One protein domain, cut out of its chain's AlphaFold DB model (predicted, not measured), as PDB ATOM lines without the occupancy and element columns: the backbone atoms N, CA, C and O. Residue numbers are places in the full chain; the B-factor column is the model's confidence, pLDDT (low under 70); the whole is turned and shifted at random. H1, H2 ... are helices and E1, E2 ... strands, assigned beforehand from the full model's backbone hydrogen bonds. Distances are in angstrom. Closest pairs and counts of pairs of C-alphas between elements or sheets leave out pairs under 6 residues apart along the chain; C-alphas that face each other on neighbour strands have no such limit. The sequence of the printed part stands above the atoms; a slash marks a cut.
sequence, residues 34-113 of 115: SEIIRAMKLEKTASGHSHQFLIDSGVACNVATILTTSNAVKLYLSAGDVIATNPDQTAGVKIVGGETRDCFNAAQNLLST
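What this domain is: This is residues 34 to 113 of the 115 residues of an uncharacterized protein of Algicoccus marinus (UniProt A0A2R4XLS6). Look first for a small, twisted sheet of four strands, with the longest helix, H3, packed on one side of it and H2 on the other. The short helix H1 sits near the sheet and next to the last turn of H3, and a long loop leads from it into the edge strand E1. The printed part has 80 residues with three named helices and four named strands, in the order H1 E1 E2 H2 E3 E4 H3; the sheet runs E1 E2 E4 E3, all antiparallel, and the class is mixed, helices and strands. The whole is compact, with a radius of gyration of the C-alphas of 11.5 A, and rounded, spanning 31 by 25 by 23 A.

Where its parts are: Begin in the sheet with E2, residues 60 to 67, which runs 19.7 A from C-alpha 60 at (46.256, 14.938, -1.241) and bends by 64 degrees at residue 64. Beside it are E1, residues 51 to 54, 10.7 A, and E4, residues 92 to 95, 9.6 A; E3, residues 83 to 85, is 6.2 A long. H3, residues 101 to 111, runs 15.5 A to C-alpha 111 at (39.561, 23.407, 11.598). H2, residues 70 to 78, measures 12.1 A, and H1, residues 34 to 39, measures 8.6 A from C-alpha 34 at (44.713, 13.383, 18.230).

How they stand to each other: The sheet is only just strongly twisted, its C-alphas lying up to 4.1 A off the best plane. In the hairpin E1 and E2, find N 61 and O 53 at 2.8 A; between E2 and E4, N 64 and O 94 at 2.8 A; in the hairpin E3 and E4, N 93 and O 84 at 2.8 A, each within hydrogen-bond range. E2 pairs with E1 over residues 60 to 63 and with E4 over residues 63 to 67. The helices make three layers, helices on both faces of a sheet, H3 on one and H2 on the other. H3 has a height over the sheet of 4.9 A, beside the strands and over none of them; its closest C-alphas to E3 are those of Gln 108 and Ala 84, 5.1 A. H2, 8.8 A over the sheet, runs along the strands and lies over E4, only just, at 26 degrees to it on the local plane. E2, H2 and E3 form a split strand-helix-strand unit, two strands of one sheet that are not neighbours, with a helix between them along the chain and E4 between them in the sheet; its crossover is right-handed. H1 only grazes the sheet, with residues 34 to 37, and only just touches H3, with 3 pairs of C-alphas within 8 A, the closest those of Ala 39 and Leu 110, 6.3 A; H2 and H3 are apart. In H1, H2 and H3 every O i to N i+4 pair is within hydrogen-bond range.

The domain as a whole: The two C-alphas farthest apart, those of Ser 57 and Asn 71, are 32.6 A from each other. The printed part has no cut, and the link from H1 to E1, 11 residues, is long; on it, residues 43 to 44 pair antiparallel with residues 51 to 52 of E1. The mean pLDDT of the printed part is 88.3, and residues 97 to 99 are under 70.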
ATOM      1  N   SER A  34      45.696  14.364  18.704       89.62
ATOM      2  CA  SER A  34      44.713  13.383  18.230       89.62
ATOM      3  C   SER A  34      43.317  13.970  17.993       89.62
ATOM      4  O   SER A  34      42.528  13.376  17.262       89.62
ATOM      5  N   GLU A  35      42.970  15.096  18.618       90.00
ATOM      6  CA  GLU A  35      41.712  15.807  18.345       90.00
ATOM      7  C   GLU A  35      41.802  16.548  17.017       90.00
ATOM      8  O   GLU A  35      40.936  16.373  16.164       90.00
ATOM      9  N   ILE A  36      42.909  17.262  16.789       90.31
ATOM     10  CA  ILE A  36      43.157  17.953  15.517       90.31
ATOM     11  C   ILE A  36      43.240  16.948  14.364       90.31
ATOM     12  O   ILE A  36      42.616  17.153  13.327       90.31
ATOM     13  N   ILE A  37      43.941  15.823  14.559       91.56
ATOM     14  CA  ILE A  37      44.014  14.737  13.567       91.56
ATOM     15  C   ILE A  37      42.620  14.235  13.193       91.56
ATOM     16  O   ILE A  37      42.336  14.064  12.012       91.56
ATOM     17  N   ARG A  38      41.737  14.022  14.175       91.12
ATOM     18  CA  ARG A  38      40.374  13.542  13.917       91.12
ATOM     19  C   ARG A  38      39.515  14.591  13.218       91.12
ATOM     20  O   ARG A  38      38.850  14.254  12.244       91.12
ATOM     21  N   ALA A  39      39.562  15.842  13.668       89.44
ATOM     22  CA  ALA A  39      38.798  16.934  13.065       89.44
ATOM     23  C   ALA A  39      39.198  17.191  11.608       89.44
ATOM     24  O   ALA A  39      38.351  17.402  10.746       89.44
ATOM     25  N   MET A  40      40.495  17.103  11.320       89.81
ATOM     26  CA  MET A  40      41.037  17.298   9.981       89.81
ATOM     27  C   MET A  40      41.093  16.026   9.132       89.81
ATOM     28  O   MET A  40      41.535  16.093   7.988       89.81
ATOM     29  N   LYS A  41      40.669  14.875   9.672       90.94
ATOM     30  CA  LYS A  41      40.780  13.561   9.017       90.94
ATOM     31  C   LYS A  41      42.200  13.289   8.500       90.94
ATOM     32  O   LYS A  41      42.387  12.812   7.385       90.94
ATOM     33  N   LEU A  42      43.201  13.633   9.310       91.12
ATOM     34  CA  LEU A  42      44.600  13.471   8.941       91.12
ATOM     35  C   LEU A  42      45.005  12.000   8.971       91.12
ATOM     36  O   LEU A  42      44.852  11.306   9.975       91.12
ATOM     37  N   GLU A  43      45.625  11.569   7.888       91.50
ATOM     38  CA  GLU A  43      46.245  10.265   7.731       91.50
ATOM     39  C   GLU A  43      47.764  10.417   7.779       91.50
ATOM     40  O   GLU A  43      48.316  11.465   7.439       91.50
ATOM     41  N   LYS A  44      48.478   9.381   8.222       89.19
ATOM     42  CA  LYS A  44      49.941   9.387   8.132       89.19
ATOM     43  C   LYS A  44      50.354   9.146   6.684       89.19
ATOM     44  O   LYS A  44      49.853   8.233   6.039       89.19
ATOM     45  N   THR A  45      51.313   9.932   6.212       85.81
ATOM     46  CA  THR A  45      51.989   9.694   4.927       85.81
ATOM     47  C   THR A  45      52.700   8.335   4.934       85.81
ATOM     48  O   THR A  45      53.051   7.822   5.999       85.81
ATOM     49  N   ALA A  46      52.977   7.768   3.756       81.56
ATOM     50  CA  ALA A  46      53.673   6.480   3.624       81.56
ATOM     51  C   ALA A  46      55.054   6.457   4.313       81.56
ATOM     52  O   ALA A  46      55.497   5.418   4.795       81.56
ATOM     53  N   SER A  47      55.714   7.615   4.414       78.75
ATOM     54  CA  SER A  47      56.984   7.783   5.129       78.75
ATOM     55  C   SER A  47      56.828   7.796   6.658       78.75
ATOM     56  O   SER A  47      57.823   7.744   7.368       78.75
ATOM     57  N   GLY A  48      55.611   7.922   7.193       76.75
ATOM     58  CA  GLY A  48      55.305   7.897   8.631       76.75
ATOM     59  C   GLY A  48      55.677   9.158   9.425       76.75
ATOM     60  O   GLY A  48      55.260   9.293  10.577       76.75
ATOM     61  N   HIS A  49      56.421  10.090   8.824       77.56
ATOM     62  CA  HIS A  49      56.928  11.300   9.485       77.56
ATOM     63  C   HIS A  49      55.984  12.509   9.388       77.56
ATOM     64  O   HIS A  49      56.023  13.388  10.251       77.56
ATOM     65  N   SER A  50      55.102  12.533   8.388       85.25
ATOM     66  CA  SER A  50      54.174  13.641   8.119       85.25
ATOM     67  C   SER A  50      52.729  13.157   8.043       85.25
ATOM     68  O   SER A  50      52.476  11.952   7.937       85.25
ATOM     69  N   HIS A  51      51.787  14.098   8.101       91.06
ATOM     70  CA  HIS A  51      50.362  13.819   7.928       91.06
ATOM     71  C   HIS A  51      49.875  14.385   6.596       91.06
ATOM     72  O   HIS A  51      50.487  15.304   6.060       91.06
ATOM     73  N   GLN A  52      48.773  13.860   6.085       92.56
ATOM     74  CA  GLN A  52      48.085  14.357   4.901       92.56
ATOM     75  C   GLN A  52      46.570  14.238   5.085       92.56
ATOM     76  O   GLN A  52      46.112  13.468   5.921       92.56
ATOM     77  N   PHE A  53      45.792  14.975   4.306       91.69
ATOM     78  CA  PHE A  53      44.347  14.783   4.169       91.69
ATOM     79  C   PHE A  53      43.962  14.875   2.696       91.69
ATOM     80  O   PHE A  53      44.670  15.492   1.902       91.69
ATOM     81  N   LEU A  54      42.848  14.253   2.322       90.50
ATOM     82  CA  LEU A  54      42.289  14.355   0.976       90.50
ATOM     83  C   LEU A  54      41.187  15.411   0.953       90.50
ATOM     84  O   LEU A  54      40.349  15.459   1.856       90.50
ATOM     85  N   ILE A  55      41.178  16.236  -0.089       89.38
ATOM     86  CA  ILE A  55      40.051  17.123  -0.398       89.38
ATOM     87  C   ILE A  55      39.105  16.454  -1.403       89.38
ATOM     88  O   ILE A  55      39.483  15.487  -2.062       89.38
ATOM     89  N   ASP A  56      37.882  16.973  -1.549       85.06
ATOM     90  CA  ASP A  56      36.831  16.351  -2.378       85.06
ATOM     91  C   ASP A  56      37.217  16.184  -3.860       85.06
ATOM     92  O   ASP A  56      36.689  15.317  -4.550       85.06
ATOM     93  N   SER A  57      38.176  16.973  -4.357       84.81
ATOM     94  CA  SER A  57      38.733  16.829  -5.709       84.81
ATOM     95  C   SER A  57      39.704  15.648  -5.866       84.81
ATOM     96  O   SER A  57      40.230  15.436  -6.956       84.81
ATOM     97  N   GLY A  58      39.969  14.888  -4.798       83.94
ATOM     98  CA  GLY A  58      40.904  13.759  -4.784       83.94
ATOM     99  C   GLY A  58      42.376  14.158  -4.641       83.94
ATOM    100  O   GLY A  58      43.253  13.300  -4.722       83.94
ATOM    101  N   VAL A  59      42.668  15.442  -4.425       86.56
ATOM    102  CA  VAL A  59      44.033  15.932  -4.189       86.56
ATOM    103  C   VAL A  59      44.442  15.650  -2.743       86.56
ATOM    104  O   VAL A  59      43.685  15.922  -1.809       86.56
ATOM    105  N   ALA A  60      45.649  15.113  -2.555       88.69
ATOM    106  CA  ALA A  60      46.256  14.938  -1.241       88.69
ATOM    107  C   ALA A  60      47.005  16.201  -0.821       88.69
ATOM    108  O   ALA A  60      47.891  16.659  -1.538       88.69
ATOM    109  N   CYS A  61      46.644  16.716   0.350       89.88
ATOM    110  CA  CYS A  61      47.222  17.892   0.975       89.88
ATOM    111  C   CYS A  61      48.081  17.481   2.177       89.88
ATOM    112  O   CYS A  61      47.592  16.878   3.134       89.88
ATOM    113  N   ASN A  62      49.365  17.802   2.140       91.00
ATOM    114  CA  ASN A  62      50.367  17.495   3.138       91.00
ATOM    115  C   ASN A  62      50.399  18.532   4.262       91.00
ATOM    116  O   ASN A  62      50.528  19.743   4.072       91.00
ATOM    117  N   VAL A  63      50.407  18.012   5.482       90.94
ATOM    118  CA  VAL A  63      50.550  18.771   6.717       90.94
ATOM    119  C   VAL A  63      51.952  18.564   7.277       90.94
ATOM    120  O   VAL A  63      52.316  17.480   7.749       90.94
ATOM    121  N   ALA A  64      52.731  19.643   7.264       88.81
ATOM    122  CA  ALA A  64      54.091  19.674   7.786       88.81
ATOM    123  C   ALA A  64      54.114  19.672   9.319       88.81
ATOM    124  O   ALA A  64      54.987  19.073   9.946       88.81
ATOM    125  N   THR A  65      53.178  20.385   9.948       90.62
ATOM    126  CA  THR A  65      53.187  20.595  11.400       90.62
ATOM    127  C   THR A  65      51.771  20.764  11.926       90.62
ATOM    128  O   THR A  65      50.958  21.451  11.317       90.62
ATOM    129  N   ILE A  66      51.491  20.155  13.079       92.44
ATOM    130  CA  ILE A  66      50.237  20.323  13.818       92.44
ATOM    131  C   ILE A  66      50.517  21.227  15.017       92.44
ATOM    132  O   ILE A  66      51.406  20.929  15.816       92.44
ATOM    133  N   LEU A  67      49.769  22.319  15.129       93.44
ATOM    134  CA  LEU A  67      49.908  23.339  16.161       93.44
ATOM    135  C   LEU A  67      48.748  23.194  17.147       93.44
ATOM    136  O   LEU A  67      47.585  23.337  16.784       93.44
ATOM    137  N   THR A  68      49.073  22.898  18.401       93.38
ATOM    138  CA  THR A  68      48.098  22.565  19.454       93.38
ATOM    139  C   THR A  68      47.817  23.707  20.426       93.38
ATOM    140  O   THR A  68      47.049  23.535  21.370       93.38
ATOM    141  N   THR A  69      48.480  24.851  20.245       89.81
ATOM    142  CA  THR A  69      48.370  26.005  21.141       89.81
ATOM    143  C   THR A  69      48.326  27.305  20.356       89.81
ATOM    144  O   THR A  69      48.954  27.434  19.300       89.81
ATOM    145  N   SER A  70      47.672  28.310  20.937       91.12
ATOM    146  CA  SER A  70      47.615  29.664  20.383       91.12
ATOM    147  C   SER A  70      48.993  30.313  20.247       91.12
ATOM    148  O   SER A  70      49.248  31.041  19.289       91.12
ATOM    149  N   ASN A  71      49.916  30.021  21.167       91.00
ATOM    150  CA  ASN A  71      51.274  30.551  21.102       91.00
ATOM    151  C   ASN A  71      52.047  29.976  19.907       91.00
ATOM    152  O   ASN A  71      52.721  30.719  19.198       91.00
ATOM    153  N   ALA A  72      51.907  28.672  19.644       90.62
ATOM    154  CA  ALA A  72      52.498  28.051  18.463       90.62
ATOM    155  C   ALA A  72      51.889  28.626  17.176       90.62
ATOM    156  O   ALA A  72      52.625  29.006  16.273       90.62
ATOM    157  N   VAL A  73      50.564  28.780  17.112       92.12
ATOM    158  CA  VAL A  73      49.890  29.414  15.966       92.12
ATOM    159  C   VAL A  73      50.449  30.815  15.691       92.12
ATOM    160  O   VAL A  73      50.897  31.094  14.578       92.12
ATOM    161  N   LYS A  74      50.500  31.679  16.710       91.69
ATOM    162  CA  LYS A  74      51.006  33.054  16.579       91.69
ATOM    163  C   LYS A  74      52.472  33.107  16.163       91.69
ATOM    164  O   LYS A  74      52.831  33.950  15.344       91.69
ATOM    165  N   LEU A  75      53.305  32.215  16.703       91.62
ATOM    166  CA  LEU A  75      54.725  32.139  16.367       91.62
ATOM    167  C   LEU A  75      54.931  31.870  14.872       91.62
ATOM    168  O   LEU A  75      55.676  32.593  14.220       91.62
ATOM    169  N   TYR A  76      54.243  30.864  14.326       90.31
ATOM    170  CA  TYR A  76      54.382  30.488  12.918       90.31
ATOM    171  C   TYR A  76      53.756  31.526  11.974       90.31
ATOM    172  O   TYR A  76      54.360  31.873  10.963       90.31
ATOM    173  N   LEU A  77      52.600  32.099  12.330       90.12
ATOM    174  CA  LEU A  77      52.013  33.211  11.569       90.12
ATOM    175  C   LEU A  77      52.957  34.421  11.508       90.12
ATOM    176  O   LEU A  77      53.145  35.008  10.447       90.12
ATOM    177  N   SER A  78      53.599  34.762  12.629       90.12
ATOM    178  CA  SER A  78      54.564  35.871  12.693       90.12
ATOM    179  C   SER A  78      55.846  35.586  11.905       90.12
ATOM    180  O   SER A  78      56.515  36.520  11.475       90.12
ATOM    181  N   ALA A  79      56.178  34.310  11.688       88.75
ATOM    182  CA  ALA A  79      57.281  33.886  10.830       88.75
ATOM    183  C   ALA A  79      56.941  33.947   9.325       88.75
ATOM    184  O   ALA A  79      57.822  33.723   8.498       88.75
ATOM    185  N   GLY A  80      55.689  34.259   8.963       86.12
ATOM    186  CA  GLY A  80      55.225  34.324   7.576       86.12
ATOM    187  C   GLY A  80      54.834  32.969   6.981       86.12
ATOM    188  O   GLY A  80      54.691  32.858   5.764       86.12
ATOM    189  N   ASP A  81      54.661  31.938   7.813       88.06
ATOM    190  CA  ASP A  81      54.215  30.628   7.347       88.06
ATOM    191  C   ASP A  81      52.726  30.624   6.966       88.06
ATOM    192  O   ASP A  81      51.891  31.304   7.566       88.06
ATOM    193  N   VAL A  82      52.376  29.779   5.993       87.62
ATOM    194  CA  VAL A  82      50.986  29.545   5.584       87.62
ATOM    195  C   VAL A  82      50.335  28.553   6.549       87.62
ATOM    196  O   VAL A  82      50.480  27.333   6.416       87.62
ATOM    197  N   ILE A  83      49.633  29.089   7.547       90.94
ATOM    198  CA  ILE A  83      48.975  28.317   8.606       90.94
ATOM    199  C   ILE A  83      47.459  28.443   8.478       90.94
ATOM    200  O   ILE A  83      46.925  29.547   8.562       90.94
ATOM    201  N   ALA A  84      46.764  27.315   8.326       92.88
ATOM    202  CA  ALA A  84      45.316  27.266   8.520       92.88
ATOM    203  C   ALA A  84      45.035  27.109  10.019       92.88
ATOM    204  O   ALA A  84      45.665  26.275  10.677       92.88
ATOM    205  N   THR A  85      44.119  27.898  10.578       93.38
ATOM    206  CA  THR A  85      43.847  27.918  12.029       93.38
ATOM    207  C   THR A  85      42.368  27.756  12.314       93.38
ATOM    208  O   THR A  85      41.544  28.034  11.457       93.38
ATOM    209  N   ASN A  86      41.979  27.365  13.519       91.69
ATOM    210  CA  ASN A  86      40.581  27.513  13.919       91.69
ATOM    211  C   ASN A  86      40.221  29.005  14.165       91.69
ATOM    212  O   ASN A  86      41.134  29.840  14.236       91.69
ATOM    213  N   PRO A  87      38.924  29.371  14.279       89.81
ATOM    214  CA  PRO A  87      38.486  30.761  14.454       89.81
ATOM    215  C   PRO A  87      39.102  31.444  15.679       89.81
ATOM    216  O   PRO A  87      39.490  32.607  15.600       89.81
ATOM    217  N   ASP A  88      39.268  30.700  16.773       89.06
ATOM    218  CA  ASP A  88      39.847  31.202  18.023       89.06
ATOM    219  C   ASP A  88      41.385  31.251  18.004       89.06
ATOM    220  O   ASP A  88      42.012  31.675  18.976       89.06
ATOM    221  N   GLN A  89      42.015  30.816  16.904       90.81
ATOM    222  CA  GLN A  89      43.471  30.752  16.733       90.81
ATOM    223  C   GLN A  89      44.176  29.991  17.870       90.81
ATOM    224  O   GLN A  89      45.286  30.337  18.277       90.81
ATOM    225  N   THR A  90      43.529  28.952  18.398       90.00
ATOM    226  CA  THR A  90      44.037  28.084  19.471       90.00
ATOM    227  C   THR A  90      44.641  26.781  18.945       90.00
ATOM    228  O   THR A  90      45.490  26.190  19.611       90.00
ATOM    229  N   ALA A  91      44.278  26.382  17.727       92.06
ATOM    230  CA  ALA A  91      44.841  25.269  16.977       92.06
ATOM    231  C   ALA A  91      45.076  25.657  15.515       92.06
ATOM    232  O   ALA A  91      44.425  26.546  14.960       92.06
ATOM    233  N   GLY A  92      45.988  24.947  14.863       93.06
ATOM    234  CA  GLY A  92      46.194  25.096  13.433       93.06
ATOM    235  C   GLY A  92      47.096  24.032  12.846       93.06
ATOM    236  O   GLY A  92      47.647  23.187  13.555       93.06
ATOM    237  N   VAL A  93      47.265  24.084  11.533       93.12
ATOM    238  CA  VAL A  93      48.225  23.247  10.823       93.12
ATOM    239  C   VAL A  93      49.021  24.058   9.819       93.12
ATOM    240  O   VAL A  93      48.505  24.964   9.162       93.12
ATOM    241  N   LYS A  94      50.294  23.697   9.688       91.94
ATOM    242  CA  LYS A  94      51.164  24.180   8.624       91.94
ATOM    243  C   LYS A  94      50.985  23.288   7.407       91.94
ATOM    244  O   LYS A  94      51.321  22.101   7.466       91.94
ATOM    245  N   ILE A  95      50.484  23.866   6.324       88.88
ATOM    246  CA  ILE A  95      50.405  23.199   5.023       88.88
ATOM    247  C   ILE A  95      51.779  23.302   4.350       88.88
ATOM    248  O   ILE A  95      52.466  24.318   4.493       88.88
ATOM    249  N   VAL A  96      52.228  22.240   3.677       83.88
ATOM    250  CA  VAL A  96      53.516  22.262   2.966       83.88
ATOM    251  C   VAL A  96      53.472  23.321   1.857       83.88
ATOM    252  O   VAL A  96      52.512  23.415   1.095       83.88
ATOM    253  N   GLY A  97      54.514  24.152   1.771       62.56
ATOM    254  CA  GLY A  97      54.617  25.183   0.739       62.56
ATOM    255  C   GLY A  97      54.653  24.567  -0.662       62.56
ATOM    256  O   GLY A  97      55.444  23.662  -0.914       62.56
ATOM    257  N   GLY A  98      53.802  25.067  -1.562       60.53
ATOM    258  CA  GLY A  98      53.625  24.543  -2.923       60.53
ATOM    259  C   GLY A  98      52.294  23.821  -3.152       60.53
ATOM    260  O   GLY A  98      51.960  23.532  -4.298       60.53
ATOM    261  N   GLU A  99      51.513  23.575  -2.098       67.00
ATOM    262  CA  GLU A  99      50.158  23.038  -2.240       67.00
ATOM    263  C   GLU A  99      49.142  24.091  -2.702       67.00
ATOM    264  O   GLU A  99      49.320  25.298  -2.516       67.00
ATOM    265  N   THR A 100      48.072  23.627  -3.353       74.25
ATOM    266  CA  THR A 100      47.040  24.486  -3.943       74.25
ATOM    267  C   THR A 100      46.305  25.303  -2.879       74.25
ATOM    268  O   THR A 100      46.131  24.876  -1.737       74.25
ATOM    269  N   ARG A 101      45.801  26.487  -3.270       87.38
ATOM    270  CA  ARG A 101      44.898  27.328  -2.450       87.38
ATOM    271  C   ARG A 101      43.756  26.503  -1.833       87.38
ATOM    272  O   ARG A 101      43.317  26.785  -0.721       87.38
ATOM    273  N   ASP A 102      43.313  25.471  -2.542       88.94
ATOM    274  CA  ASP A 102      42.261  24.551  -2.115       88.94
ATOM    275  C   ASP A 102      42.623  23.782  -0.842       88.94
ATOM    276  O   ASP A 102      41.776  23.654   0.040       88.94
ATOM    277  N   CYS A 103      43.880  23.352  -0.684       89.88
ATOM    278  CA  CYS A 103      44.349  22.689   0.535       89.88
ATOM    279  C   CYS A 103      44.234  23.611   1.750       89.88
ATOM    280  O   CYS A 103      43.739  23.205   2.802       89.88
ATOM    281  N   PHE A 104      44.631  24.876   1.597       90.81
ATOM    282  CA  PHE A 104      44.490  25.868   2.657       90.81
ATOM    283  C   PHE A 104      43.017  26.103   3.020       90.81
ATOM    284  O   PHE A 104      42.651  26.021   4.191       90.81
ATOM    285  N   ASN A 105      42.161  26.339   2.022       91.06
ATOM    286  CA  ASN A 105      40.735  26.590   2.242       91.06
ATOM    287  C   ASN A 105      40.027  25.387   2.886       91.06
ATOM    288  O   ASN A 105      39.219  25.550   3.800       91.06
ATOM    289  N   ALA A 106      40.349  24.169   2.450       91.56
ATOM    290  CA  ALA A 106      39.806  22.953   3.037       91.56
ATOM    291  C   ALA A 106      40.275  22.764   4.485       91.56
ATOM    292  O   ALA A 106      39.451  22.497   5.358       91.56
ATOM    293  N   ALA A 107      41.565  22.974   4.769       91.88
ATOM    294  CA  ALA A 107      42.087  22.933   6.133       91.88
ATOM    295  C   ALA A 107      41.391  23.959   7.041       91.88
ATOM    296  O   ALA A 107      41.006  23.629   8.163       91.88
ATOM    297  N   GLN A 108      41.165  25.171   6.535       92.12
ATOM    298  CA  GLN A 108      40.459  26.247   7.229       92.12
ATOM    299  C   GLN A 108      39.010  25.855   7.572       92.12
ATOM    300  O   GLN A 108      38.552  26.080   8.696       92.12
ATOM    301  N   ASN A 109      38.311  25.207   6.637       92.38
ATOM    302  CA  ASN A 109      36.959  24.692   6.853       92.38
ATOM    303  C   ASN A 109      36.935  23.541   7.865       92.38
ATOM    304  O   ASN A 109      36.093  23.534   8.761       92.38
ATOM    305  N   LEU A 110      37.865  22.589   7.778       91.56
ATOM    306  CA  LEU A 110      37.937  21.459   8.710       91.56
ATOM    307  C   LEU A 110      38.239  21.923  10.140       91.56
ATOM    308  O   LEU A 110      37.570  21.509  11.087       91.56
ATOM    309  N   LEU A 111      39.195  22.840  10.299       91.25
ATOM    310  CA  LEU A 111      39.561  23.407  11.598       91.25
ATOM    311  C   LEU A 111      38.466  24.285  12.209       91.25
ATOM    312  O   LEU A 111      38.453  24.463  13.423       91.25
ATOM    313  N   SER A 112      37.511  24.786  11.420       89.81
ATOM    314  CA  SER A 112      36.365  25.550  11.942       89.81
ATOM    315  C   SER A 112      35.458  24.746  12.883       89.81
ATOM    316  O   SER A 112      34.681  25.325  13.645       89.81
ATOM    317  N   THR A 113      35.579  23.415  12.851       86.69
ATOM    318  CA  THR A 113      34.880  22.501  13.764       86.69
ATOM    319  C   THR A 113      35.467  22.503  15.178       86.69
ATOM    320  O   THR A 113      34.786  22.082  16.112       86.69
TER     321      THR A 113